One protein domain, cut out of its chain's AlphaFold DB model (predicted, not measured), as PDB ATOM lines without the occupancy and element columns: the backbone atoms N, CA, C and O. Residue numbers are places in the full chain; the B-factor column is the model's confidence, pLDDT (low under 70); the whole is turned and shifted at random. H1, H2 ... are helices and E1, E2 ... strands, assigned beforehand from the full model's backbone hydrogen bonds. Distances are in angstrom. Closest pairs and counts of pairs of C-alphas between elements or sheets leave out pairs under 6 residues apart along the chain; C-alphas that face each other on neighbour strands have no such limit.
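This is residues 14 to 222 of the 423 residues of an uncharacterized protein of Verrucomicrobia bacterium ADurb.Bin070 (UniProt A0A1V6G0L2). With little regular structure, three small antiparallel sheets stack partly face to face, strongly twisted E5 to E9 between the back-and-forth meanders E2-E3-E4 and E10-E11-E12. H2 covers E7; residues 21 to 26 stick out. Two named helices and twelve strands hold 82 of 209 printed residues, mostly strand. It is compact, radius of gyration of the C-alphas 17.6 A, spanning 48 by 44 by 41 A.

E1 is residues 31-33, from C-alpha 31 at (14.204, -126.432, 0.928); E2 50-57, E3 63-69, E4 75-79, E5 109-112, E6 118-122, H1 128-131, E7 150-158, 25.8 A long, E8 165-168, E9 172-175, E10 185-192, E11 195-201, E12 206-210, H2 213-221, ending with C-alpha 221 at (0.184, -160.474, 14.801).

The closest C-alphas of E2 and E5, Ser 54 and Phe 109, are 5.4 A apart. E7 neighbours E6, E8 and E9; N 153 and O 120 are within hydrogen-bond range, 3.1 A. H2, on this sheet, has every O i to N i+4 pair within range.

The 29-residue link E4 to E5 is long; the printed part has no cut, and no printed residue is under 70.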
ATOM      1  N   LEU A  14       8.326-129.266   2.489       95.62
ATOM      2  CA  LEU A  14       9.284-128.292   2.997       95.62
ATOM      3  C   LEU A  14      10.201-128.995   3.991       95.62
ATOM      4  O   LEU A  14       9.750-129.495   5.022       95.62
ATOM      5  N   LYS A  15      11.491-129.039   3.676       95.75
ATOM      6  CA  LYS A  15      12.520-129.606   4.541       95.75
ATOM      7  C   LYS A  15      13.274-128.475   5.215       95.75
ATOM      8  O   LYS A  15      13.815-127.610   4.536       95.75
ATOM      9  N   SER A  16      13.360-128.512   6.540       96.94
ATOM     10  CA  SER A  16      14.206-127.594   7.297       96.94
ATOM     11  C   SER A  16      15.240-128.370   8.109       96.94
ATOM     12  O   SER A  16      14.855-129.245   8.886       96.94
ATOM     13  N   PRO A  17      16.542-128.071   7.961       95.94
ATOM     14  CA  PRO A  17      17.583-128.709   8.760       95.94
ATOM     15  C   PRO A  17      17.658-128.156  10.191       95.94
ATOM     16  O   PRO A  17      18.277-128.786  11.044       95.94
ATOM     17  N   ASN A  18      17.066-126.985  10.460       97.44
ATOM     18  CA  ASN A  18      17.241-126.261  11.720       97.44
ATOM     19  C   ASN A  18      15.934-125.845  12.422       97.44
ATOM     20  O   ASN A  18      16.019-125.259  13.495       97.44
ATOM     21  N   ILE A  19      14.742-126.179  11.902       97.44
ATOM     22  CA  ILE A  19      13.450-125.779  12.510       97.44
ATOM     23  C   ILE A  19      13.275-126.203  13.978       97.44
ATOM     24  O   ILE A  19      12.582-125.524  14.728       97.44
ATOM     25  N   LEU A  20      13.888-127.313  14.405       97.19
ATOM     26  CA  LEU A  20      13.768-127.814  15.782       97.19
ATOM     27  C   LEU A  20      14.772-127.184  16.760       97.19
ATOM     28  O   LEU A  20      14.622-127.350  17.970       97.19
ATOM     29  N   THR A  21      15.816-126.515  16.266       97.50
ATOM     30  CA  THR A  21      16.942-126.035  17.087       97.50
ATOM     31  C   THR A  21      17.147-124.525  17.012       97.50
ATOM     32  O   THR A  21      17.558-123.924  18.006       97.50
ATOM     33  N   GLU A  22      16.853-123.899  15.872       97.94
ATOM     34  CA  GLU A  22      16.937-122.453  15.688       97.94
ATOM     35  C   GLU A  22      15.772-121.752  16.399       97.94
ATOM     36  O   GLU A  22      14.604-122.084  16.203       97.94
ATOM     37  N   ARG A  23      16.098-120.771  17.247       97.31
ATOM     38  CA  ARG A  23      15.118-120.022  18.046       97.31
ATOM     39  C   ARG A  23      14.663-118.738  17.363       97.31
ATOM     40  O   ARG A  23      13.585-118.254  17.692       97.31
ATOM     41  N   ASP A  24      15.479-118.175  16.474       97.75
ATOM     42  CA  ASP A  24      15.145-117.002  15.665       97.75
ATOM     43  C   ASP A  24      14.407-117.447  14.389       97.75
ATOM     44  O   ASP A  24      15.036-117.999  13.481       97.75
ATOM     45  N   PRO A  25      13.089-117.190  14.262       96.62
ATOM     46  CA  PRO A  25      12.312-117.682  13.128       96.62
ATOM     47  C   PRO A  25      12.807-117.186  11.765       96.62
ATOM     48  O   PRO A  25      12.602-117.871  10.766       96.62
ATOM     49  N   SER A  26      13.480-116.030  11.702       97.31
ATOM     50  CA  SER A  26      14.014-115.489  10.445       97.31
ATOM     51  C   SER A  26      15.252-116.227   9.928       97.31
ATOM     52  O   SER A  26      15.628-116.055   8.770       97.31
ATOM     53  N   LYS A  27      15.879-117.065  10.766       97.75
ATOM     54  CA  LYS A  27      17.058-117.876  10.420       97.75
ATOM     55  C   LYS A  27      16.715-119.326  10.083       97.75
ATOM     56  O   LYS A  27      17.602-120.100   9.714       97.75
ATOM     57  N   ILE A  28      15.446-119.716  10.201       98.12
ATOM     58  CA  ILE A  28      14.991-121.047   9.803       98.12
ATOM     59  C   ILE A  28      15.036-121.129   8.280       98.12
ATOM     60  O   ILE A  28      14.437-120.311   7.580       98.12
ATOM     61  N   THR A  29      15.753-122.120   7.759       97.88
ATOM     62  CA  THR A  29      15.865-122.335   6.316       97.88
ATOM     63  C   THR A  29      14.934-123.452   5.874       97.88
ATOM     64  O   THR A  29      14.705-124.414   6.611       97.88
ATOM     65  N   PHE A  30      14.391-123.321   4.664       97.25
ATOM     66  CA  PHE A  30      13.532-124.322   4.043       97.25
ATOM     67  C   PHE A  30      14.012-124.625   2.623       97.25
ATOM     68  O   PHE A  30      14.317-123.718   1.853       97.25
ATOM     69  N   GLU A  31      14.043-125.908   2.283       95.88
ATOM     70  CA  GLU A  31      14.204-126.432   0.928       95.88
ATOM     71  C   GLU A  31      12.855-127.013   0.488       95.88
ATOM     72  O   GLU A  31      12.256-127.812   1.214       95.88
ATOM     73  N   THR A  32      12.367-126.609  -0.685       96.88
ATOM     74  CA  THR A  32      11.174-127.210  -1.294       96.88
ATOM     75  C   THR A  32      11.586-128.438  -2.093       96.88
ATOM     76  O   THR A  32      12.450-128.349  -2.960       96.88
ATOM     77  N   LEU A  33      10.947-129.569  -1.805       97.06
ATOM     78  CA  LEU A  33      11.185-130.865  -2.434       97.06
ATOM     79  C   LEU A  33       9.873-131.430  -3.009       97.06
ATOM     80  O   LEU A  33       8.808-131.127  -2.469       97.06
ATOM     81  N   PRO A  34       9.889-132.279  -4.049       97.69
ATOM     82  CA  PRO A  34      11.051-132.772  -4.796       97.69
ATOM     83  C   PRO A  34      11.807-131.664  -5.536       97.69
ATOM     84  O   PRO A  34      11.277-130.570  -5.721       97.69
ATOM     85  N   GLU A  35      13.041-131.937  -5.962       96.25
ATOM     86  CA  GLU A  35      13.768-130.992  -6.813       96.25
ATOM     87  C   GLU A  35      13.025-130.780  -8.146       96.25
ATOM     88  O   GLU A  35      12.448-131.707  -8.717       96.25
ATOM     89  N   GLY A  36      13.054-129.550  -8.661       93.69
ATOM     90  CA  GLY A  36      12.358-129.167  -9.889       93.69
ATOM     91  C   GLY A  36      11.044-128.430  -9.628       93.69
ATOM     92  O   GLY A  36      10.905-127.702  -8.651       93.69
ATOM     93  N   THR A  37      10.096-128.557 -10.559       92.75
ATOM     94  CA  THR A  37       8.837-127.786 -10.570       92.75
ATOM     95  C   THR A  37       7.588-128.658 -10.454       92.75
ATOM     96  O   THR A  37       6.482-128.170 -10.679       92.75
ATOM     97  N   VAL A  38       7.755-129.951 -10.152       93.19
ATOM     98  CA  VAL A  38       6.668-130.936 -10.117       93.19
ATOM     99  C   VAL A  38       6.717-131.733  -8.818       93.19
ATOM    100  O   VAL A  38       7.690-132.429  -8.538       93.19
ATOM    101  N   GLY A  39       5.634-131.650  -8.052       96.06
ATOM    102  CA  GLY A  39       5.397-132.459  -6.862       96.06
ATOM    103  C   GLY A  39       4.869-133.869  -7.152       96.06
ATOM    104  O   GLY A  39       4.722-134.309  -8.294       96.06
ATOM    105  N   LEU A  40       4.518-134.589  -6.087       97.56
ATOM    106  CA  LEU A  40       3.863-135.892  -6.173       97.56
ATOM    107  C   LEU A  40       2.443-135.758  -6.734       97.56
ATOM    108  O   LEU A  40       1.580-135.119  -6.132       97.56
ATOM    109  N   ARG A  41       2.199-136.416  -7.868       96.94
ATOM    110  CA  ARG A  41       0.898-136.506  -8.549       96.94
ATOM    111  C   ARG A  41       0.298-137.901  -8.399       96.94
ATOM    112  O   ARG A  41       0.890-138.789  -7.790       96.94
ATOM    113  N   THR A  42      -0.886-138.116  -8.948       96.69
ATOM    114  CA  THR A  42      -1.420-139.470  -9.141       96.69
ATOM    115  C   THR A  42      -0.521-140.295 -10.080       96.69
ATOM    116  O   THR A  42       0.286-139.721 -10.818       96.69
ATOM    117  N   PRO A  43      -0.675-141.630 -10.105       96.81
ATOM    118  CA  PRO A  43      -0.013-142.485 -11.092       96.81
ATOM    119  C   PRO A  43      -0.335-142.083 -12.539       96.81
ATOM    120  O   PRO A  43      -1.373-141.447 -12.772       96.81
ATOM    121  N   PRO A  44       0.487-142.484 -13.528       95.75
ATOM    122  CA  PRO A  44       0.159-142.297 -14.939       95.75
ATOM    123  C   PRO A  44      -1.243-142.825 -15.278       95.75
ATOM    124  O   PRO A  44      -1.622-143.933 -14.898       95.75
ATOM    125  N   GLY A  45      -2.035-142.003 -15.972       92.75
ATOM    126  CA  GLY A  45      -3.439-142.302 -16.285       92.75
ATOM    127  C   GLY A  45      -4.425-142.122 -15.120       92.75
ATOM    128  O   GLY A  45      -5.611-142.393 -15.297       92.75
ATOM    129  N   GLY A  46      -3.961-141.680 -13.948       93.44
ATOM    130  CA  GLY A  46      -4.803-141.306 -12.810       93.44
ATOM    131  C   GLY A  46      -5.459-139.931 -12.949       93.44
ATOM    132  O   GLY A  46      -5.268-139.213 -13.935       93.44
ATOM    133  N   GLY A  47      -6.262-139.574 -11.949       91.38
ATOM    134  CA  GLY A  47      -6.985-138.310 -11.879       91.38
ATOM    135  C   GLY A  47      -6.077-137.107 -11.625       91.38
ATOM    136  O   GLY A  47      -4.862-137.191 -11.591       91.38
ATOM    137  N   ARG A  48      -6.659-135.921 -11.439       90.94
ATOM    138  CA  ARG A  48      -5.868-134.683 -11.282       90.94
ATOM    139  C   ARG A  48      -5.563-134.315  -9.830       90.94
ATOM    140  O   ARG A  48      -4.909-133.309  -9.596       90.94
ATOM    141  N   VAL A  49      -6.063-135.082  -8.864       92.69
ATOM    142  CA  VAL A  49      -6.035-134.723  -7.439       92.69
ATOM    143  C   VAL A  49      -5.079-135.636  -6.679       92.69
ATOM    144  O   VAL A  49      -5.305-136.844  -6.624       92.69
ATOM    145  N   ALA A  50      -4.070-135.037  -6.048       95.06
ATOM    146  CA  ALA A  50      -3.120-135.688  -5.152       95.06
ATOM    147  C   ALA A  50      -2.871-134.787  -3.931       95.06
ATOM    148  O   ALA A  50      -2.204-133.758  -4.032       95.06
ATOM    149  N   GLU A  51      -3.431-135.147  -2.776       94.81
ATOM    150  CA  GLU A  51      -3.514-134.254  -1.606       94.81
ATOM    151  C   GLU A  51      -3.211-134.978  -0.299       94.81
ATOM    152  O   GLU A  51      -3.363-136.195  -0.214       94.81
ATOM    153  N   GLU A  52      -2.889-134.203   0.740       94.88
ATOM    154  CA  GLU A  52      -2.693-134.696   2.110       94.88
ATOM    155  C   GLU A  52      -1.596-135.770   2.182       94.88
ATOM    156  O   GLU A  52      -1.810-136.893   2.628       94.88
ATOM    157  N   GLN A  53      -0.404-135.410   1.700       97.00
ATOM    158  CA  GLN A  53       0.793-136.240   1.751       97.00
ATOM    159  C   GLN A  53       1.191-136.550   3.197       97.00
ATOM    160  O   GLN A  53       1.591-135.668   3.953       97.00
ATOM    161  N   SER A  54       1.112-137.830   3.551       97.94
ATOM    162  CA  SER A  54       1.550-138.389   4.825       97.94
ATOM    163  C   SER A  54       2.854-139.158   4.617       97.94
ATOM    164  O   SER A  54       2.935-140.064   3.783       97.94
ATOM    165  N   LEU A  55       3.889-138.758   5.356       96.62
ATOM    166  CA  LEU A  55       5.280-139.158   5.161       96.62
ATOM    167  C   LEU A  55       5.813-139.901   6.393       96.62
ATOM    168  O   LEU A  55       5.663-139.416   7.510       96.62
ATOM    169  N   VAL A  56       6.510-141.021   6.186       98.19
ATOM    170  CA  VAL A  56       7.253-141.743   7.237       98.19
ATOM    171  C   VAL A  56       8.624-142.196   6.739       98.19
ATOM    172  O   VAL A  56       8.822-142.413   5.542       98.19
ATOM    173  N   SER A  57       9.571-142.368   7.664       97.88
ATOM    174  CA  SER A  57      10.882-142.959   7.383       97.88
ATOM    175  C   SER A  57      10.872-144.481   7.545       97.88
ATOM    176  O   SER A  57      10.292-145.021   8.491       97.88
ATOM    177  N   LEU A  58      11.562-145.185   6.653       98.56
ATOM    178  CA  LEU A  58      11.826-146.620   6.766       98.56
ATOM    179  C   LEU A  58      13.158-146.870   7.493       98.56
ATOM    180  O   LEU A  58      13.923-145.940   7.755       98.56
ATOM    181  N   SER A  59      13.426-148.120   7.870       98.00
ATOM    182  CA  SER A  59      14.632-148.508   8.616       98.00
ATOM    183  C   SER A  59      15.939-148.317   7.839       98.00
ATOM    184  O   SER A  59      16.981-148.113   8.455       98.00
ATOM    185  N   ASP A  60      15.889-148.311   6.504       97.25
ATOM    186  CA  ASP A  60      17.036-148.057   5.621       97.25
ATOM    187  C   ASP A  60      17.295-146.557   5.364       97.25
ATOM    188  O   ASP A  60      18.093-146.201   4.499       97.25
ATOM    189  N   GLY A  61      16.612-145.663   6.091       97.12
ATOM    190  CA  GLY A  61      16.733-144.209   5.942       97.12
ATOM    191  C   GLY A  61      15.941-143.629   4.767       97.12
ATOM    192  O   GLY A  61      15.899-142.411   4.592       97.12
ATOM    193  N   SER A  62      15.281-144.476   3.978       98.25
ATOM    194  CA  SER A  62      14.402-144.023   2.911       98.25
ATOM    195  C   SER A  62      13.065-143.489   3.427       98.25
ATOM    196  O   SER A  62      12.702-143.657   4.591       98.25
ATOM    197  N   LEU A  63      12.311-142.843   2.541       98.56
ATOM    198  CA  LEU A  63      11.014-142.254   2.844       98.56
ATOM    199  C   LEU A  63       9.899-142.962   2.080       98.56
ATOM    200  O   LEU A  63      10.050-143.294   0.902       98.56
ATOM    201  N   TYR A  64       8.760-143.134   2.741       98.69
ATOM    202  CA  TYR A  64       7.499-143.563   2.148       98.69
ATOM    203  C   TYR A  64       6.466-142.452   2.297       98.69
ATOM    204  O   TYR A  64       6.248-141.952   3.400       98.69
ATOM    205  N   CYS A  65       5.813-142.095   1.193       98.69
ATOM    206  CA  CYS A  65       4.705-141.150   1.179       98.69
ATOM    207  C   CYS A  65       3.432-141.843   0.692       98.69
ATOM    208  O   CYS A  65       3.454-142.535  -0.329       98.69
ATOM    209  N   VAL A  66       2.320-141.627   1.393       98.69
ATOM    210  CA  VAL A  66       0.962-141.999   0.975       98.69
ATOM    211  C   VAL A  66       0.078-140.760   0.963       98.69
ATOM    212  O   VAL A  66       0.252-139.865   1.781       98.69
ATOM    213  N   TYR A  67      -0.854-140.690   0.020       98.38
ATOM    214  CA  TYR A  67      -1.754-139.550  -0.129       98.38
ATOM    215  C   TYR A  67      -3.073-139.968  -0.763       98.38
ATOM    216  O   TYR A  67      -3.202-141.045  -1.367       98.38
ATOM    217  N   ARG A  68      -4.085-139.117  -0.608       96.44
ATOM    218  CA  ARG A  68      -5.415-139.362  -1.161       96.44
ATOM    219  C   ARG A  68      -5.487-138.941  -2.622       96.44
ATOM    220  O   ARG A  68      -4.831-137.991  -3.053       96.44
ATOM    221  N   THR A  69      -6.359-139.620  -3.357       95.94
ATOM    222  CA  THR A  69      -6.717-139.281  -4.738       95.94
ATOM    223  C   THR A  69      -8.239-139.200  -4.869       95.94
ATOM    224  O   THR A  69      -8.969-139.423  -3.901       95.94
ATOM    225  N   ILE A  70      -8.733-138.892  -6.069       94.06
ATOM    226  CA  ILE A  70     -10.154-139.056  -6.424       94.06
ATOM    227  C   ILE A  70     -10.426-140.357  -7.184       94.06
ATOM    228  O   ILE A  70     -11.566-140.610  -7.554       94.06
ATOM    229  N   ASP A  71      -9.408-141.188  -7.403       95.44
ATOM    230  CA  ASP A  71      -9.493-142.344  -8.301       95.44
ATOM    231  C   ASP A  71     -10.148-143.558  -7.628       95.44
ATOM    232  O   ASP A  71     -10.495-144.534  -8.291       95.44
ATOM    233  N   GLY A  72     -10.349-143.495  -6.309       96.50
ATOM    234  CA  GLY A  72     -10.853-144.603  -5.497       96.50
ATOM    235  C   GLY A  72      -9.755-145.485  -4.894       96.50
ATOM    236  O   GLY A  72     -10.064-146.541  -4.334       96.50
ATOM    237  N   TRP A  73      -8.494-145.055  -4.985       97.88
ATOM    238  CA  TRP A  73      -7.337-145.704  -4.365       97.88
ATOM    239  C   TRP A  73      -6.337-144.650  -3.867       97.88
ATOM    240  O   TRP A  73      -6.101-143.666  -4.574       97.88
ATOM    241  N   PRO A  74      -5.683-144.836  -2.707       98.19
ATOM    242  CA  PRO A  74      -4.552-144.003  -2.322       98.19
ATOM    243  C   PRO A  74      -3.422-144.144  -3.335       98.19
ATOM    244  O   PRO A  74      -3.217-145.226  -3.891       98.19
ATOM    245  N   ALA A  75      -2.643-143.088  -3.511       98.31
ATOM    246  CA  ALA A  75      -1.370-143.161  -4.209       98.31
ATOM    247  C   ALA A  75      -0.227-143.193  -3.192       98.31
ATOM    248  O   ALA A  75      -0.378-142.771  -2.043       98.31
ATOM    249  N   CYS A  76       0.905-143.749  -3.602       98.50
ATOM    250  CA  CYS A  76       2.114-143.757  -2.807       98.50
ATOM    251  C   CYS A  76       3.371-143.713  -3.672       98.50
ATOM    252  O   CYS A  76       3.367-144.158  -4.822       98.50
ATOM    253  N   ALA A  77       4.452-143.219  -3.078       98.38
ATOM    254  CA  ALA A  77       5.774-143.164  -3.678       98.38
ATOM    255  C   ALA A  77       6.850-143.369  -2.604       98.38
ATOM    256  O   ALA A  77       6.584-143.230  -1.405       98.38
ATOM    257  N   TYR A  78       8.063-143.703  -3.039       98.56
ATOM    258  CA  TYR A  78       9.228-143.865  -2.176       98.56
ATOM    259  C   TYR A  78      10.354-142.934  -2.629       98.56
ATOM    260  O   TYR A  78      10.526-142.723  -3.828       98.56
ATOM    261  N   SER A  79      11.136-142.412  -1.689       98.38
ATOM    262  CA  SER A  79      12.352-141.638  -1.967       98.38
ATOM    263  C   SER A  79      13.537-142.244  -1.227       98.38
ATOM    264  O   SER A  79      13.403-142.668  -0.079       98.38
ATOM    265  N   ARG A  80      14.697-142.300  -1.886       97.62
ATOM    266  CA  ARG A  80      15.937-142.888  -1.342       97.62
ATOM    267  C   ARG A  80      17.055-141.866  -1.133       97.62
ATOM    268  O   ARG A  80      18.137-142.227  -0.697       97.62
ATOM    269  N   ASP A  81      16.793-140.601  -1.432       96.69
ATOM    270  CA  ASP A  81      17.773-139.513  -1.472       96.69
ATOM    271  C   ASP A  81      17.295-138.292  -0.667       96.69
ATOM    272  O   ASP A  81      17.611-137.143  -0.974       96.69
ATOM    273  N   GLY A  82      16.511-138.541   0.387       95.19
ATOM    274  CA  GLY A  82      16.035-137.499   1.295       95.19
ATOM    275  C   GLY A  82      14.968-136.589   0.686       95.19
ATOM    276  O   GLY A  82      15.011-135.384   0.927       95.19
ATOM    277  N   ALA A  83      14.026-137.170  -0.068       97.06
ATOM    278  CA  ALA A  83      12.914-136.525  -0.777       97.06
ATOM    279  C   ALA A  83      13.295-135.708  -2.023       97.06
ATOM    280  O   ALA A  83      12.401-135.099  -2.611       97.06
ATOM    281  N   ARG A  84      14.566-135.724  -2.456       97.25
ATOM    282  CA  ARG A  84      15.031-135.023  -3.668       97.25
ATOM    283  C   ARG A  84      14.371-135.571  -4.922       97.25
ATOM    284  O   ARG A  84      13.810-134.801  -5.698       97.25
ATOM    285  N   THR A  85      14.354-136.892  -5.058       97.56
ATOM    286  CA  THR A  85      13.616-137.599  -6.102       97.56
ATOM    287  C   THR A  85      12.702-138.658  -5.502       97.56
ATOM    288  O   THR A  85      12.877-139.117  -4.368       97.56
ATOM    289  N   TRP A  86      11.683-139.034  -6.269       98.19
ATOM    290  CA  TRP A  86      10.689-140.027  -5.882       98.19
ATOM    291  C   TRP A  86      10.501-141.040  -7.000       98.19
ATOM    292  O   TRP A  86      10.593-140.705  -8.182       98.19
ATOM    293  N   THR A  87      10.192-142.280  -6.630       97.62
ATOM    294  CA  THR A  87       9.694-143.273  -7.584       97.62
ATOM    295  C   THR A  87       8.447-142.746  -8.286       97.62
ATOM    296  O   THR A  87       7.669-142.012  -7.671       97.62
ATOM    297  N   GLU A  88       8.190-143.208  -9.511       97.44
ATOM    298  CA  GLU A  88       6.906-142.968 -10.171       97.44
ATOM    299  C   GLU A  88       5.744-143.324  -9.219       97.44
ATOM    300  O   GLU A  88       5.737-144.426  -8.650       97.44
ATOM    301  N   PRO A  89       4.791-142.400  -8.988       97.88
ATOM    302  CA  PRO A  89       3.625-142.670  -8.168       97.88
ATOM    303  C   PRO A  89       2.875-143.924  -8.604       97.88
ATOM    304  O   PRO A  89       2.541-144.093  -9.773       97.88
ATOM    305  N   ALA A  90       2.531-144.774  -7.641       98.00
ATOM    306  CA  ALA A  90       1.719-145.962  -7.866       98.00
ATOM    307  C   ALA A  90       0.534-145.987  -6.900       98.00
ATOM    308  O   ALA A  90       0.611-145.453  -5.792       98.00
ATOM    309  N   TYR A  91      -0.566-146.637  -7.284       98.38
ATOM    310  CA  TYR A  91      -1.646-146.883  -6.330       98.38
ATOM    311  C   TYR A  91      -1.165-147.813  -5.216       98.38
ATOM    312  O   TYR A  91      -0.480-148.809  -5.466       98.38
ATOM    313  N   LYS A  92      -1.549-147.500  -3.978       98.38
ATOM    314  CA  LYS A  92      -1.215-148.291  -2.795       98.38
ATOM    315  C   LYS A  92      -1.791-149.696  -2.924       98.38
ATOM    316  O   LYS A  92      -2.956-149.880  -3.273       98.38
ATOM    317  N   THR A  93      -0.974-150.684  -2.592       98.56
ATOM    318  CA  THR A  93      -1.305-152.111  -2.642       98.56
ATOM    319  C   THR A  93      -1.036-152.760  -1.284       98.56
ATOM    320  O   THR A  93      -0.251-152.229  -0.498       98.56
ATOM    321  N   TYR A  94      -1.723-153.867  -0.979       98.38
ATOM    322  CA  TYR A  94      -1.526-154.616   0.271       98.38
ATOM    323  C   TYR A  94      -0.119-155.222   0.349       98.38
ATOM    324  O   TYR A  94       0.555-155.103   1.360       98.38
ATOM    325  N   THR A  95       0.353-155.812  -0.743       97.75
ATOM    326  CA  THR A  95       1.733-156.282  -0.916       97.75
ATOM    327  C   THR A  95       2.345-155.549  -2.110       97.75
ATOM    328  O   THR A  95       1.589-155.096  -2.973       97.75
ATOM    329  N   PRO A  96       3.680-155.423  -2.227       96.25
ATOM    330  CA  PRO A  96       4.299-154.857  -3.424       96.25
ATOM    331  C   PRO A  96       3.801-155.529  -4.717       96.25
ATOM    332  O   PRO A  96       4.091-156.692  -4.970       96.25
ATOM    333  N   GLY A  97       3.048-154.787  -5.538       93.44
ATOM    334  CA  GLY A  97       2.461-155.296  -6.789       93.44
ATOM    335  C   GLY A  97       1.167-156.108  -6.622       93.44
ATOM    336  O   GLY A  97       0.654-156.636  -7.604       93.44
ATOM    337  N   GLY A  98       0.634-156.209  -5.403       96.44
ATOM    338  CA  GLY A  98      -0.580-156.960  -5.094       96.44
ATOM    339  C   GLY A  98      -1.881-156.187  -5.323       96.44
ATOM    340  O   GLY A  98      -1.951-155.206  -6.064       96.44
ATOM    341  N   ARG A  99      -2.946-156.629  -4.641       96.50
ATOM    342  CA  ARG A  99      -4.272-155.991  -4.691       96.50
ATOM    343  C   ARG A  99      -4.196-154.542  -4.202       96.50
ATOM    344  O   ARG A  99      -3.572-154.270  -3.176       96.50
ATOM    345  N   ARG A 100      -4.861-153.624  -4.911       97.81
ATOM    346  CA  ARG A 100      -4.953-152.210  -4.515       97.81
ATOM    347  C   ARG A 100      -5.783-152.044  -3.245       97.81
ATOM    348  O   ARG A 100      -6.787-152.724  -3.068       97.81
ATOM    349  N   VAL A 101      -5.392-151.102  -2.396       98.56
ATOM    350  CA  VAL A 101      -6.178-150.695  -1.225       98.56
ATOM    351  C   VAL A 101      -7.224-149.689  -1.681       98.56
ATOM    352  O   VAL A 101      -6.875-148.657  -2.252       98.56
ATOM    353  N   LYS A 102      -8.506-149.973  -1.454       98.25
ATOM    354  CA  LYS A 102      -9.581-149.033  -1.780       98.25
ATOM    355  C   LYS A 102      -9.654-147.897  -0.772       98.25
ATOM    356  O   LYS A 102      -9.560-148.126   0.430       98.25
ATOM    357  N   HIS A 103      -9.842-146.687  -1.283       97.81
ATOM    358  CA  HIS A 103     -10.039-145.501  -0.464       97.81
ATOM    359  C   HIS A 103     -10.784-144.411  -1.243       97.81
ATOM    360  O   HIS A 103     -10.423-144.163  -2.396       97.81
ATOM    361  N   PRO A 104     -11.782-143.721  -0.662       96.31
ATOM    362  CA  PRO A 104     -12.367-142.540  -1.285       96.31
ATOM    363  C   PRO A 104     -11.395-141.355  -1.269       96.31
ATOM    364  O   PRO A 104     -10.284-141.441  -0.749       96.31
ATOM    365  N   ARG A 105     -11.837-140.190  -1.755       94.06
ATOM    366  CA  ARG A 105     -11.121-138.945  -1.470       94.06
ATOM    367  C   ARG A 105     -11.367-138.598  -0.007       94.06
ATOM    368  O   ARG A 105     -12.350-137.928   0.283       94.06
ATOM    369  N   ALA A 106     -10.514-139.049   0.904       94.50
ATOM    370  CA  ALA A 106     -10.560-138.758   2.335       94.50
ATOM    371  C   ALA A 106      -9.153-138.633   2.916       94.50
ATOM    372  O   ALA A 106      -8.187-138.993   2.257       94.50
ATOM    373  N   ALA A 107      -9.042-138.074   4.120       94.31
ATOM    374  CA  ALA A 107      -7.751-138.006   4.783       94.31
ATOM    375  C   ALA A 107      -7.259-139.410   5.134       94.31
ATOM    376  O   ALA A 107      -8.009-140.215   5.695       94.31
ATOM    377  N   ASN A 108      -6.005-139.691   4.797       97.38
ATOM    378  CA  ASN A 108      -5.352-140.956   5.073       97.38
ATOM    379  C   ASN A 108      -3.930-140.725   5.570       97.38
ATOM    380  O   ASN A 108      -3.148-140.004   4.961       97.38
ATOM    381  N   PHE A 109      -3.595-141.364   6.682       97.94
ATOM    382  CA  PHE A 109      -2.324-141.144   7.352       97.94
ATOM    383  C   PHE A 109      -1.655-142.469   7.655       97.94
ATOM    384  O   PHE A 109      -2.312-143.452   8.008       97.94
ATOM    385  N   VAL A 110      -0.340-142.486   7.461       98.62
ATOM    386  CA  VAL A 110       0.544-143.552   7.908       98.62
ATOM    387  C   VAL A 110       1.362-143.037   9.080       98.62
ATOM    388  O   VAL A 110       1.911-141.940   9.030       98.62
ATOM    389  N   TRP A 111       1.478-143.863  10.110       98.56
ATOM    390  CA  TRP A 111       2.327-143.603  11.263       98.56
ATOM    391  C   TRP A 111       3.333-144.731  11.414       98.56
ATOM    392  O   TRP A 111       3.005-145.899  11.188       98.56
ATOM    393  N   LYS A 112       4.556-144.375  11.800       98.12
ATOM    394  CA  LYS A 112       5.557-145.325  12.279       98.12
ATOM    395  C   LYS A 112       5.423-145.407  13.794       98.12
ATOM    396  O   LYS A 112       5.560-144.390  14.462       98.12
ATOM    397  N   CYS A 113       5.143-146.596  14.302       97.69
ATOM    398  CA  CYS A 113       4.973-146.846  15.728       97.69
ATOM    399  C   CYS A 113       6.329-147.071  16.407       97.69
ATOM    400  O   CYS A 113       7.314-147.442  15.757       97.69
ATOM    401  N   ALA A 114       6.366-146.926  17.732       94.88
ATOM    402  CA  ALA A 114       7.562-147.115  18.552       94.88
ATOM    403  C   ALA A 114       8.202-148.508  18.389       94.88
ATOM    404  O   ALA A 114       9.416-148.661  18.514       94.88
ATOM    405  N   ASN A 115       7.406-149.526  18.049       94.94
ATOM    406  CA  ASN A 115       7.877-150.889  17.782       94.94
ATOM    407  C   ASN A 115       8.491-151.089  16.374       94.94
ATOM    408  O   ASN A 115       8.799-152.219  15.994       94.94
ATOM    409  N   GLY A 116       8.622-150.025  15.576       96.38
ATOM    410  CA  GLY A 116       9.174-150.059  14.219       96.38
ATOM    411  C   GLY A 116       8.214-150.569  13.138       96.38
ATOM    412  O   GLY A 116       8.580-150.570  11.963       96.38
ATOM    413  N   LYS A 117       6.996-150.986  13.500       97.94
ATOM    414  CA  LYS A 117       5.914-151.291  12.553       97.94
ATOM    415  C   LYS A 117       5.130-150.020  12.225       97.94
ATOM    416  O   LYS A 117       5.414-148.937  12.730       97.94
ATOM    417  N   PHE A 118       4.144-150.157  11.347       98.81
ATOM    418  CA  PHE A 118       3.362-149.035  10.844       98.81
ATOM    419  C   PHE A 118       1.878-149.263  11.083       98.81
ATOM    420  O   PHE A 118       1.411-150.400  11.046       98.81
ATOM    421  N   LEU A 119       1.127-148.182  11.249       98.81
ATOM    422  CA  LEU A 119      -0.331-148.190  11.220       98.81
ATOM    423  C   LEU A 119      -0.815-147.233  10.136       98.81
ATOM    424  O   LEU A 119      -0.197-146.200   9.887       98.81
ATOM    425  N   TYR A 120      -1.904-147.595   9.462       98.81
ATOM    426  CA  TYR A 120      -2.472-146.802   8.378       98.81
ATOM    427  C   TYR A 120      -3.982-146.650   8.522       98.81
ATOM    428  O   TYR A 120      -4.710-147.645   8.497       98.81
ATOM    429  N   TRP A 121      -4.432-145.400   8.635       98.62
ATOM    430  CA  TRP A 121      -5.843-145.031   8.660       98.62
ATOM    431  C   TRP A 121      -6.385-144.808   7.257       98.62
ATOM    432  O   TRP A 121      -5.792-144.091   6.445       98.62
ATOM    433  N   PHE A 122      -7.575-145.349   7.004       98.44
ATOM    434  CA  PHE A 122      -8.297-145.153   5.755       98.44
ATOM    435  C   PHE A 122      -9.788-145.496   5.890       98.44
ATOM    436  O   PHE A 122     -10.252-145.988   6.912       98.44
ATOM    437  N   HIS A 123     -10.554-145.266   4.826       97.88
ATOM    438  CA  HIS A 123     -11.922-145.763   4.673       97.88
ATOM    439  C   HIS A 123     -11.937-146.851   3.598       97.88
ATOM    440  O   HIS A 123     -11.614-146.571   2.445       97.88
ATOM    441  N   ASN A 124     -12.260-148.086   3.982       97.94
ATOM    442  CA  ASN A 124     -12.166-149.292   3.152       97.94
ATOM    443  C   ASN A 124     -13.319-149.400   2.138       97.94
ATOM    444  O   ASN A 124     -14.177-150.284   2.217       97.94
ATOM    445  N   HIS A 125     -13.375-148.442   1.216       97.31
ATOM    446  CA  HIS A 125     -14.274-148.415   0.067       97.31
ATOM    447  C   HIS A 125     -13.683-147.535  -1.033       97.31
ATOM    448  O   HIS A 125     -12.848-146.678  -0.767       97.31
ATOM    449  N   GLY A 126     -14.075-147.742  -2.287       97.06
ATOM    450  CA  GLY A 126     -13.466-146.998  -3.388       97.06
ATOM    451  C   GLY A 126     -13.540-147.708  -4.728       97.06
ATOM    452  O   GLY A 126     -14.589-148.204  -5.139       97.06
ATOM    453  N   GLY A 127     -12.402-147.743  -5.408       96.19
ATOM    454  CA  GLY A 127     -12.249-148.238  -6.765       96.19
ATOM    455  C   GLY A 127     -12.891-147.347  -7.824       96.19
ATOM    456  O   GLY A 127     -13.264-146.200  -7.565       96.19
ATOM    457  N   ARG A 128     -13.096-147.919  -9.017       95.25
ATOM    458  CA  ARG A 128     -13.677-147.223 -10.181       95.25
ATOM    459  C   ARG A 128     -15.001-146.508  -9.895       95.25
ATOM    460  O   ARG A 128     -15.345-145.563 -10.593       95.25
ATOM    461  N   PHE A 129     -15.740-146.948  -8.877       95.69
ATOM    462  CA  PHE A 129     -16.999-146.342  -8.440       95.69
ATOM    463  C   PHE A 129     -16.805-144.923  -7.913       95.69
ATOM    464  O   PHE A 129     -17.594-144.048  -8.252       95.69
ATOM    465  N   VAL A 130     -15.746-144.690  -7.130       95.12
ATOM    466  CA  VAL A 130     -15.381-143.343  -6.674       95.12
ATOM    467  C   VAL A 130     -14.714-142.570  -7.808       95.12
ATOM    468  O   VAL A 130     -15.091-141.426  -8.043       95.12
ATOM    469  N   GLY A 131     -13.819-143.209  -8.573       93.25
ATOM    470  CA  GLY A 131     -13.183-142.581  -9.738       93.25
ATOM    471  C   GLY A 131     -14.186-141.993 -10.739       93.25
ATOM    472  O   GLY A 131     -14.010-140.876 -11.222       93.25
ATOM    473  N   ALA A 132     -15.295-142.694 -10.992       93.81
ATOM    474  CA  ALA A 132     -16.347-142.251 -11.908       93.81
ATOM    475  C   ALA A 132     -17.126-141.005 -11.436       93.81
ATOM    476  O   ALA A 132     -17.749-140.331 -12.266       93.81
ATOM    477  N   LEU A 133     -17.097-140.681 -10.135       92.06
ATOM    478  CA  LEU A 133     -17.715-139.464  -9.597       92.06
ATOM    479  C   LEU A 133     -16.944-138.208 -10.026       92.06
ATOM    480  O   LEU A 133     -17.542-137.146 -10.179       92.06
ATOM    481  N   GLY A 134     -15.629-138.325 -10.240       87.44
ATOM    482  CA  GLY A 134     -14.757-137.192 -10.533       87.44
ATOM    483  C   GLY A 134     -14.693-136.165  -9.395       87.44
ATOM    484  O   GLY A 134     -15.251-136.347  -8.314       87.44
ATOM    485  N   ALA A 135     -13.999-135.048  -9.632       83.62
ATOM    486  CA  ALA A 135     -13.748-134.041  -8.595       83.62
ATOM    487  C   ALA A 135     -15.022-133.335  -8.088       83.62
ATOM    488  O   ALA A 135     -15.087-132.977  -6.913       83.62
ATOM    489  N   ASN A 136     -16.020-133.161  -8.961       83.19
ATOM    490  CA  ASN A 136     -17.247-132.412  -8.671       83.19
ATOM    491  C   ASN A 136     -18.396-133.289  -8.154       83.19
ATOM    492  O   ASN A 136     -19.452-132.761  -7.814       83.19
ATOM    493  N   GLY A 137     -18.203-134.608  -8.089       88.44
ATOM    494  CA  GLY A 137     -19.299-135.531  -7.834       88.44
ATOM    495  C   GLY A 137     -20.205-135.742  -9.050       88.44
ATOM    496  O   GLY A 137     -20.062-135.099 -10.094       88.44
ATOM    497  N   ARG A 138     -21.147-136.675  -8.909       89.94
ATOM    498  CA  ARG A 138     -22.117-137.058  -9.941       89.94
ATOM    499  C   ARG A 138     -23.407-137.532  -9.274       89.94
ATOM    500  O   ARG A 138     -23.340-138.235  -8.271       89.94
ATOM    501  N   ASP A 139     -24.559-137.155  -9.825       90.44
ATOM    502  CA  ASP A 139     -25.888-137.618  -9.388       90.44
ATOM    503  C   ASP A 139     -26.147-137.424  -7.880       90.44
ATOM    504  O   ASP A 139     -26.626-138.316  -7.185       90.44
ATOM    505  N   GLY A 140     -25.763-136.256  -7.349       88.19
ATOM    506  CA  GLY A 140     -25.906-135.924  -5.925       88.19
ATOM    507  C   GLY A 140     -24.903-136.620  -4.998       88.19
ATOM    508  O   GLY A 140     -24.919-136.368  -3.797       88.19
ATOM    509  N   ARG A 141     -24.010-137.454  -5.541       91.75
ATOM    510  CA  ARG A 141     -22.942-138.134  -4.803       91.75
ATOM    511  C   ARG A 141     -21.613-137.425  -4.967       91.75
ATOM    512  O   ARG A 141     -21.323-136.826  -6.002       91.75
ATOM    513  N   SER A 142     -20.767-137.564  -3.963       91.06
ATOM    514  CA  SER A 142     -19.467-136.924  -3.864       91.06
ATOM    515  C   SER A 142     -18.365-137.960  -3.624       91.06
ATOM    516  O   SER A 142     -18.582-138.915  -2.878       91.06
ATOM    517  N   PRO A 143     -17.134-137.771  -4.144       90.00
ATOM    518  CA  PRO A 143     -15.998-138.624  -3.770       90.00
ATOM    519  C   PRO A 143     -15.620-138.511  -2.279       90.00
ATOM    520  O   PRO A 143     -14.731-139.222  -1.817       90.00
ATOM    521  N   TYR A 144     -16.273-137.605  -1.542       91.06
ATOM    522  CA  TYR A 144     -16.139-137.387  -0.106       91.06
ATOM    523  C   TYR A 144     -17.145-138.193   0.733       91.06
ATOM    524  O   TYR A 144     -17.098-138.083   1.960       91.06
ATOM    525  N   ASP A 145     -18.093-138.900   0.123       93.12
ATOM    526  CA  ASP A 145     -19.150-139.610   0.849       93.12
ATOM    527  C   ASP A 145     -18.636-140.908   1.493       93.12
ATOM    528  O   ASP A 145     -17.522-141.356   1.218       93.12
ATOM    529  N   ASP A 146     -19.453-141.488   2.375       94.12
ATOM    530  CA  ASP A 146     -19.286-142.838   2.938       94.12
ATOM    531  C   ASP A 146     -18.052-143.068   3.845       94.12
ATOM    532  O   ASP A 146     -17.641-144.202   4.086       94.12
ATOM    533  N   ARG A 147     -17.505-142.004   4.451       95.12
ATOM    534  CA  ARG A 147     -16.367-142.043   5.403       95.12
ATOM    535  C   ARG A 147     -16.726-142.526   6.820       95.12
ATOM    536  O   ARG A 147     -16.170-142.053   7.813       95.12
ATOM    537  N   ASN A 148     -17.676-143.444   6.910       96.50
ATOM    538  CA  ASN A 148     -18.067-144.125   8.135       96.50
ATOM    539  C   ASN A 148     -18.402-145.587   7.792       96.50
ATOM    540  O   ASN A 148     -19.392-145.844   7.094       96.50
ATOM    541  N   PRO A 149     -17.606-146.555   8.271       97.44
ATOM    542  CA  PRO A 149     -16.624-146.434   9.353       97.44
ATOM    543  C   PRO A 149     -15.207-146.037   8.893       97.44
ATOM    544  O   PRO A 149     -14.894-145.979   7.698       97.44
ATOM    545  N   ALA A 150     -14.338-145.764   9.865       97.94
ATOM    546  CA  ALA A 150     -12.895-145.663   9.690       97.94
ATOM    547  C   ALA A 150     -12.219-147.011   9.974       97.94
ATOM    548  O   ALA A 150     -12.630-147.756  10.866       97.94
ATOM    549  N   TRP A 151     -11.176-147.314   9.210       98.69
ATOM    550  CA  TRP A 151     -10.454-148.580   9.238       98.69
ATOM    551  C   TRP A 151      -8.976-148.355   9.530       98.69
ATOM    552  O   TRP A 151      -8.409-147.312   9.193       98.69
ATOM    553  N   LEU A 152      -8.350-149.376  10.105       98.62
ATOM    554  CA  LEU A 152      -6.930-149.405  10.415       98.62
ATOM    555  C   LEU A 152      -6.299-150.678   9.855       98.62
ATOM    556  O   LEU A 152      -6.899-151.748   9.907       98.62
ATOM    557  N   MET A 153      -5.079-150.586   9.341       98.69
ATOM    558  CA  MET A 153      -4.268-151.764   9.018       98.69
ATOM    559  C   MET A 153      -2.827-151.581   9.470       98.69
ATOM    560  O   MET A 153      -2.326-150.456   9.524       98.69
ATOM    561  N   ALA A 154      -2.163-152.692   9.780       98.75
ATOM    562  CA  ALA A 154      -0.759-152.701  10.149       98.75
ATOM    563  C   ALA A 154       0.136-152.843   8.920       98.75
ATOM    564  O   ALA A 154      -0.211-153.534   7.967       98.75
ATOM    565  N   GLY A 155       1.311-152.225   8.968       98.69
ATOM    566  CA  GLY A 155       2.367-152.363   7.976       98.69
ATOM    567  C   GLY A 155       3.651-152.924   8.584       98.69
ATOM    568  O   GLY A 155       3.987-152.628   9.733       98.69
ATOM    569  N   ARG A 156       4.386-153.708   7.796       98.56
ATOM    570  CA  ARG A 156       5.771-154.109   8.075       98.56
ATOM    571  C   ARG A 156       6.656-153.814   6.873       98.56
ATOM    572  O   ARG A 156       6.183-153.793   5.737       98.56
ATOM    573  N   GLU A 157       7.940-153.610   7.122       98.69
ATOM    574  CA  GLU A 157       8.919-153.503   6.045       98.69
ATOM    575  C   GLU A 157       9.240-154.880   5.462       98.69
ATOM    576  O   GLU A 157       9.353-155.867   6.188       98.69
ATOM    577  N   VAL A 158       9.412-154.925   4.144       98.31
ATOM    578  CA  VAL A 158       9.874-156.089   3.390       98.31
ATOM    579  C   VAL A 158      11.028-155.687   2.479       98.31
ATOM    580  O   VAL A 158      11.047-154.582   1.925       98.31
ATOM    581  N   ASP A 159      11.992-156.588   2.326       98.06
ATOM    582  CA  ASP A 159      13.116-156.409   1.414       98.06
ATOM    583  C   ASP A 159      12.695-156.662  -0.033       98.06
ATOM    584  O   ASP A 159      12.001-157.628  -0.350       98.06
ATOM    585  N   THR A 160      13.134-155.780  -0.926       96.12
ATOM    586  CA  THR A 160      12.960-155.930  -2.372       96.12
ATOM    587  C   THR A 160      14.256-155.535  -3.079       96.12
ATOM    588  O   THR A 160      15.054-154.794  -2.500       96.12
ATOM    589  N   PRO A 161      14.461-155.925  -4.351       95.00
ATOM    590  CA  PRO A 161      15.610-155.451  -5.128       95.00
ATOM    591  C   PRO A 161      15.725-153.916  -5.227       95.00
ATOM    592  O   PRO A 161      16.803-153.405  -5.499       95.00
ATOM    593  N   ALA A 162      14.634-153.175  -4.984       91.88
ATOM    594  CA  ALA A 162      14.587-151.708  -4.992       91.88
ATOM    595  C   ALA A 162      14.685-151.071  -3.579       91.88
ATOM    596  O   ALA A 162      14.306-149.908  -3.380       91.88
ATOM    597  N   GLY A 163      15.133-151.831  -2.575       95.88
ATOM    598  CA  GLY A 163      15.206-151.421  -1.166       95.88
ATOM    599  C   GLY A 163      13.941-151.754  -0.365       95.88
ATOM    600  O   GLY A 163      13.067-152.486  -0.848       95.88
ATOM    601  N   LYS A 164      13.822-151.214   0.856       98.06
ATOM    602  CA  LYS A 164      12.685-151.508   1.748       98.06
ATOM    603  C   LYS A 164      11.361-151.016   1.153       98.06
ATOM    604  O   LYS A 164      11.256-149.887   0.662       98.06
ATOM    605  N   ARG A 165      10.322-151.850   1.197       98.25
ATOM    606  CA  ARG A 165       8.929-151.489   0.860       98.25
ATOM    607  C   ARG A 165       7.998-151.892   1.996       98.25
ATOM    608  O   ARG A 165       8.398-152.650   2.868       98.25
ATOM    609  N   LEU A 166       6.764-151.395   1.983       98.44
ATOM    610  CA  LEU A 166       5.762-151.756   2.986       98.44
ATOM    611  C   LEU A 166       4.805-152.835   2.471       98.44
ATOM    612  O   LEU A 166       4.258-152.720   1.373       98.44
ATOM    613  N   GLU A 167       4.586-153.847   3.305       98.56
ATOM    614  CA  GLU A 167       3.522-154.846   3.200       98.56
ATOM    615  C   GLU A 167       2.494-154.606   4.313       98.56
ATOM    616  O   GLU A 167       2.867-154.280   5.438       98.56
ATOM    617  N   TRP A 168       1.210-154.787   4.007       98.81
ATOM    618  CA  TRP A 168       0.077-154.444   4.861       98.81
ATOM    619  C   TRP A 168      -0.765-155.665   5.234       98.81
ATOM    620  O   TRP A 168      -0.993-156.558   4.416       98.81
ATOM    621  N   SER A 169      -1.260-155.672   6.469       98.81
ATOM    622  CA  SER A 169      -2.209-156.655   6.990       98.81
ATOM    623  C   SER A 169      -3.588-156.514   6.328       98.81
ATOM    624  O   SER A 169      -3.881-155.514   5.667       98.81
ATOM    625  N   GLN A 170      -4.485-157.481   6.550       98.75
ATOM    626  CA  GLN A 170      -5.913-157.220   6.344       98.75
ATOM    627  C   GLN A 170      -6.379-156.156   7.356       98.75
ATOM    628  O   GLN A 170      -5.846-156.114   8.474       98.75
ATOM    629  N   PRO A 171      -7.327-155.280   6.987       98.56
ATOM    630  CA  PRO A 171      -7.709-154.157   7.829       98.56
ATOM    631  C   PRO A 171      -8.753-154.557   8.876       98.56
ATOM    632  O   PRO A 171      -9.486-155.524   8.699       98.56
ATOM    633  N   GLU A 172      -8.859-153.762   9.934       98.38
ATOM    634  CA  GLU A 172      -9.878-153.867  10.979       98.38
ATOM    635  C   GLU A 172     -10.718-152.587  11.016       98.38
ATOM    636  O   GLU A 172     -10.217-151.493  10.734       98.38
ATOM    637  N   LEU A 173     -11.996-152.713  11.370       97.88
ATOM    638  CA  LEU A 173     -12.828-151.553  11.672       97.88
ATOM    639  C   LEU A 173     -12.345-150.929  12.984       97.88
ATOM    640  O   LEU A 173     -12.239-151.616  13.997       97.88
ATOM    641  N   LEU A 174     -12.048-149.631  12.964       97.81
ATOM    642  CA  LEU A 174     -11.487-148.927  14.113       97.81
ATOM    643  C   LEU A 174     -12.532-148.070  14.831       97.81
ATOM    644  O   LEU A 174     -12.797-148.289  16.007       97.81
ATOM    645  N   LEU A 175     -13.114-147.098  14.124       97.31
ATOM    646  CA  LEU A 175     -14.088-146.147  14.665       97.31
ATOM    647  C   LEU A 175     -15.304-146.056  13.748       97.31
ATOM    648  O   LEU A 175     -15.200-146.193  12.527       97.31
ATOM    649  N   TYR A 176     -16.458-145.791  14.344       96.69
ATOM    650  CA  TYR A 176     -17.708-145.549  13.640       96.69
ATOM    651  C   TYR A 176     -18.566-144.559  14.416       96.69
ATOM    652  O   TYR A 176     -18.442-144.436  15.635       96.69
ATOM    653  N   ASP A 177     -19.447-143.890  13.684       95.62
ATOM    654  CA  ASP A 177     -20.587-143.182  14.252       95.62
ATOM    655  C   ASP A 177     -21.857-144.003  13.984       95.62
ATOM    656  O   ASP A 177     -21.928-144.728  12.979       95.62
ATOM    657  N   ASP A 178     -22.836-143.908  14.881       94.19
ATOM    658  CA  ASP A 178     -24.124-144.588  14.735       94.19
ATOM    659  C   ASP A 178     -24.925-143.992  13.559       94.19
ATOM    660  O   ASP A 178     -25.669-144.718  12.895       94.19
ATOM    661  N   ASP A 179     -24.721-142.705  13.235       94.31
ATOM    662  CA  ASP A 179     -25.228-142.096  12.004       94.31
ATOM    663  C   ASP A 179     -24.241-142.326  10.837       94.31
ATOM    664  O   ASP A 179     -23.144-141.749  10.804       94.31
ATOM    665  N   PRO A 180     -24.607-143.130   9.819       93.88
ATOM    666  CA  PRO A 180     -23.726-143.430   8.692       93.88
ATOM    667  C   PRO A 180     -23.393-142.204   7.823       93.88
ATOM    668  O   PRO A 180     -22.431-142.263   7.055       93.88
ATOM    669  N   TYR A 181     -24.144-141.102   7.931       92.81
ATOM    670  CA  TYR A 181     -23.868-139.855   7.212       92.81
ATOM    671  C   TYR A 181     -22.813-138.984   7.899       92.81
ATOM    672  O   TYR A 181     -22.218-138.113   7.249       92.81
ATOM    673  N   ILE A 182     -22.541-139.209   9.188       93.62
ATOM    674  CA  ILE A 182     -21.449-138.531   9.883       93.62
ATOM    675  C   ILE A 182     -20.124-139.083   9.364       93.62
ATOM    676  O   ILE A 182     -19.874-140.283   9.362       93.62
ATOM    677  N   ARG A 183     -19.260-138.182   8.895       93.56
ATOM    678  CA  ARG A 183     -17.973-138.514   8.276       93.56
ATOM    679  C   ARG A 183     -16.833-138.183   9.226       93.56
ATOM    680  O   ARG A 183     -16.612-137.006   9.511       93.56
ATOM    681  N   MET A 184     -16.083-139.202   9.629       93.25
ATOM    682  CA  MET A 184     -14.871-139.044  10.438       93.25
ATOM    683  C   MET A 184     -13.662-138.825   9.527       93.25
ATOM    684  O   MET A 184     -13.597-139.377   8.426       93.25
ATOM    685  N   SER A 185     -12.719-137.983   9.945       92.88
ATOM    686  CA  SER A 185     -11.525-137.649   9.161       92.88
ATOM    687  C   SER A 185     -10.461-136.988  10.044       92.88
ATOM    688  O   SER A 185     -10.683-136.753  11.227       92.88
ATOM    689  N   TYR A 186      -9.323-136.644   9.430       94.12
ATOM    690  CA  TYR A 186      -8.200-135.929  10.051       94.12
ATOM    691  C   TYR A 186      -7.672-136.637  11.302       94.12
ATOM    692  O   TYR A 186      -7.673-136.051  12.385       94.12
ATOM    693  N   PRO A 187      -7.295-137.918  11.161       96.69
ATOM    694  CA  PRO A 187      -6.802-138.671  12.284       96.69
ATOM    695  C   PRO A 187      -5.382-138.245  12.657       96.69
ATOM    696  O   PRO A 187      -4.605-137.844  11.789       96.69
ATOM    697  N   ASP A 188      -5.018-138.453  13.914       96.94
ATOM    698  CA  ASP A 188      -3.614-138.540  14.319       96.94
ATOM    699  C   ASP A 188      -3.414-139.649  15.351       96.94
ATOM    700  O   ASP A 188      -4.377-140.070  15.999       96.94
ATOM    701  N   LEU A 189      -2.179-140.120  15.503       97.62
ATOM    702  CA  LEU A 189      -1.809-141.204  16.406       97.62
ATOM    703  C   LEU A 189      -0.864-140.700  17.491       97.62
ATOM    704  O   LEU A 189       0.166-140.096  17.203       97.62
ATOM    705  N   VAL A 190      -1.195-141.011  18.743       97.06
ATOM    706  CA  VAL A 190      -0.359-140.710  19.909       97.06
ATOM    707  C   VAL A 190      -0.046-142.009  20.639       97.06
ATOM    708  O   VAL A 190      -0.953-142.749  21.018       97.06
ATOM    709  N   GLU A 191       1.240-142.278  20.847       97.06
ATOM    710  CA  GLU A 191       1.715-143.321  21.756       97.06
ATOM    711  C   GLU A 191       2.198-142.653  23.043       97.06
ATOM    712  O   GLU A 191       3.110-141.829  23.008       97.06
ATOM    713  N   ASP A 192       1.583-142.997  24.173       95.94
ATOM    714  CA  ASP A 192       1.957-142.465  25.485       95.94
ATOM    715  C   ASP A 192       1.853-143.554  26.552       95.94
ATOM    716  O   ASP A 192       0.855-144.270  26.624       95.94
ATOM    717  N   ALA A 193       2.906-143.710  27.358       93.25
ATOM    718  CA  ALA A 193       3.004-144.703  28.433       93.25
ATOM    719  C   ALA A 193       2.561-146.139  28.045       93.25
ATOM    720  O   ALA A 193       2.001-146.871  28.859       93.25
ATOM    721  N   GLY A 194       2.812-146.553  26.795       90.75
ATOM    722  CA  GLY A 194       2.427-147.872  26.267       90.75
ATOM    723  C   GLY A 194       0.969-147.988  25.804       90.75
ATOM    724  O   GLY A 194       0.567-149.053  25.341       90.75
ATOM    725  N   ALA A 195       0.181-146.916  25.896       96.44
ATOM    726  CA  ALA A 195      -1.152-146.823  25.323       96.44
ATOM    727  C   ALA A 195      -1.113-146.169  23.935       96.44
ATOM    728  O   ALA A 195      -0.289-145.297  23.656       96.44
ATOM    729  N   THR A 196      -2.045-146.574  23.071       97.81
ATOM    730  CA  THR A 196      -2.244-145.975  21.749       97.81
ATOM    731  C   THR A 196      -3.557-145.212  21.731       97.81
ATOM    732  O   THR A 196      -4.623-145.769  22.009       97.81
ATOM    733  N   PHE A 197      -3.484-143.943  21.351       98.25
ATOM    734  CA  PHE A 197      -4.636-143.085  21.150       98.25
ATOM    735  C   PHE A 197      -4.752-142.704  19.682       98.25
ATOM    736  O   PHE A 197      -3.752-142.424  19.021       98.25
ATOM    737  N   ILE A 198      -5.985-142.651  19.191       98.12
ATOM    738  CA  ILE A 198      -6.294-142.065  17.891       98.12
ATOM    739  C   ILE A 198      -7.146-140.833  18.123       98.12
ATOM    740  O   ILE A 198      -8.174-140.893  18.800       98.12
ATOM    741  N   THR A 199      -6.714-139.711  17.568       97.00
ATOM    742  CA  THR A 199      -7.539-138.509  17.490       97.00
ATOM    743  C   THR A 199      -8.280-138.482  16.162       97.00
ATOM    744  O   THR A 199      -7.810-139.073  15.199       97.00
ATOM    745  N   GLU A 200      -9.451-137.855  16.107       96.00
ATOM    746  CA  GLU A 200     -10.192-137.606  14.862       96.00
ATOM    747  C   GLU A 200     -11.096-136.379  15.002       96.00
ATOM    748  O   GLU A 200     -11.341-135.895  16.113       96.00
ATOM    749  N   THR A 201     -11.612-135.870  13.883       93.94
ATOM    750  CA  THR A 201     -12.700-134.888  13.894       93.94
ATOM    751  C   THR A 201     -13.697-135.096  12.759       93.94
ATOM    752  O   THR A 201     -13.361-135.444  11.623       93.94
ATOM    753  N   GLN A 202     -14.945-134.728  13.039       88.69
ATOM    754  CA  GLN A 202     -16.026-134.570  12.061       88.69
ATOM    755  C   GLN A 202     -16.191-133.109  11.599       88.69
ATOM    756  O   GLN A 202     -17.298-132.634  11.353       88.69
ATOM    757  N   LYS A 203     -15.073-132.376  11.505       85.56
ATOM    758  CA  LYS A 203     -14.942-130.921  11.260       85.56
ATOM    759  C   LYS A 203     -15.327-130.012  12.425       85.56
ATOM    760  O   LYS A 203     -14.764-128.930  12.526       85.56
ATOM    761  N   THR A 204     -16.271-130.408  13.273       88.12
ATOM    762  CA  THR A 204     -16.793-129.541  14.348       88.12
ATOM    763  C   THR A 204     -16.353-129.953  15.747       88.12
ATOM    764  O   THR A 204     -16.321-129.119  16.646       88.12
ATOM    765  N   THR A 205     -16.001-131.220  15.947       92.38
ATOM    766  CA  THR A 205     -15.645-131.764  17.260       92.38
ATOM    767  C   THR A 205     -14.424-132.648  17.112       92.38
ATOM    768  O   THR A 205     -14.473-133.624  16.369       92.38
ATOM    769  N   GLY A 206     -13.342-132.288  17.805       94.50
ATOM    770  CA  GLY A 206     -12.178-133.154  17.971       94.50
ATOM    771  C   GLY A 206     -12.424-134.170  19.080       94.50
ATOM    772  O   GLY A 206     -12.976-133.822  20.126       94.50
ATOM    773  N   ARG A 207     -12.028-135.419  18.851       95.56
ATOM    774  CA  ARG A 207     -12.121-136.508  19.827       95.56
ATOM    775  C   ARG A 207     -10.787-137.219  19.950       95.56
ATOM    776  O   ARG A 207     -10.012-137.255  18.998       95.56
ATOM    777  N   THR A 208     -10.568-137.826  21.109       97.19
ATOM    778  CA  THR A 208      -9.429-138.699  21.389       97.19
ATOM    779  C   THR A 208      -9.966-140.029  21.885       97.19
ATOM    780  O   THR A 208     -10.764-140.072  22.821       97.19
ATOM    781  N   HIS A 209      -9.525-141.111  21.256       97.75
ATOM    782  CA  HIS A 209      -9.988-142.466  21.517       97.75
ATOM    783  C   HIS A 209      -8.824-143.293  22.039       97.75
ATOM    784  O   HIS A 209      -7.833-143.461  21.330       97.75
ATOM    785  N   LEU A 210      -8.942-143.825  23.256       98.00
ATOM    786  CA  LEU A 210      -8.049-144.883  23.721       98.00
ATOM    787  C   LEU A 210      -8.371-146.157  22.940       98.00
ATOM    788  O   LEU A 210      -9.490-146.671  23.022       98.00
ATOM    789  N   ILE A 211      -7.405-146.664  22.180       97.94
ATOM    790  CA  ILE A 211      -7.601-147.853  21.358       97.94
ATOM    791  C   ILE A 211      -7.235-149.096  22.161       97.94
ATOM    792  O   ILE A 211      -6.215-149.147  22.844       97.94
ATOM    793  N   SER A 212      -8.081-150.122  22.063       96.38
ATOM    794  CA  SER A 212      -7.830-151.417  22.695       96.38
ATOM    795  C   SER A 212      -6.501-152.008  22.202       96.38
ATOM    796  O   SER A 212      -6.376-152.241  20.992       96.38
ATOM    797  N   PRO A 213      -5.548-152.335  23.101       96.56
ATOM    798  CA  PRO A 213      -4.288-152.972  22.717       96.56
ATOM    799  C   PRO A 213      -4.517-154.252  21.918       96.56
ATOM    800  O   PRO A 213      -3.888-154.468  20.891       96.56
ATOM    801  N   ALA A 214      -5.537-155.032  22.290       95.88
ATOM    802  CA  ALA A 214      -5.872-156.267  21.599       95.88
ATOM    803  C   ALA A 214      -6.155-156.049  20.098       95.88
ATOM    804  O   ALA A 214      -5.834-156.927  19.296       95.88
ATOM    805  N   LEU A 215      -6.764-154.922  19.701       97.44
ATOM    806  CA  LEU A 215      -7.018-154.600  18.290       97.44
ATOM    807  C   LEU A 215      -5.701-154.358  17.541       97.44
ATOM    808  O   LEU A 215      -5.480-154.956  16.489       97.44
ATOM    809  N   ILE A 216      -4.824-153.529  18.108       97.69
ATOM    810  CA  ILE A 216      -3.533-153.168  17.512       97.69
ATOM    811  C   ILE A 216      -2.592-154.377  17.458       97.69
ATOM    812  O   ILE A 216      -2.064-154.705  16.394       97.69
ATOM    813  N   ASP A 217      -2.455-155.100  18.568       97.38
ATOM    814  CA  ASP A 217      -1.646-156.315  18.657       97.38
ATOM    815  C   ASP A 217      -2.151-157.377  17.681       97.38
ATOM    816  O   ASP A 217      -1.367-158.016  16.982       97.38
ATOM    817  N   GLY A 218      -3.475-157.512  17.562       97.88
ATOM    818  CA  GLY A 218      -4.105-158.391  16.588       97.88
ATOM    819  C   GLY A 218      -3.723-158.042  15.150       97.88
ATOM    820  O   GLY A 218      -3.459-158.950  14.362       97.88
ATOM    821  N   LEU A 219      -3.689-156.759  14.772       98.44
ATOM    822  CA  LEU A 219      -3.237-156.330  13.441       98.44
ATOM    823  C   LEU A 219      -1.760-156.689  13.221       98.44
ATOM    824  O   LEU A 219      -1.410-157.263  12.188       98.44
ATOM    825  N   PHE A 220      -0.899-156.413  14.205       98.25
ATOM    826  CA  PHE A 220       0.531-156.715  14.117       98.25
ATOM    827  C   PHE A 220       0.858-158.208  14.108       98.25
ATOM    828  O   PHE A 220       1.880-158.596  13.536       98.25
ATOM    829  N   ALA A 221       0.014-159.033  14.725       97.75
ATOM    830  CA  ALA A 221       0.184-160.474  14.801       97.75
ATOM    831  C   ALA A 221      -0.277-161.206  13.534       97.75
ATOM    832  O   ALA A 221       0.058-162.376  13.377       97.75
ATOM    833  N   GLN A 222      -0.999-160.559  12.605       98.12
ATOM    834  CA  GLN A 222      -1.608-161.251  11.458       98.12
ATOM    835  C   GLN A 222      -0.620-162.054  10.606       98.12
ATOM    836  O   GLN A 222      -1.037-163.024   9.979       98.12
TER     837      GLN A 222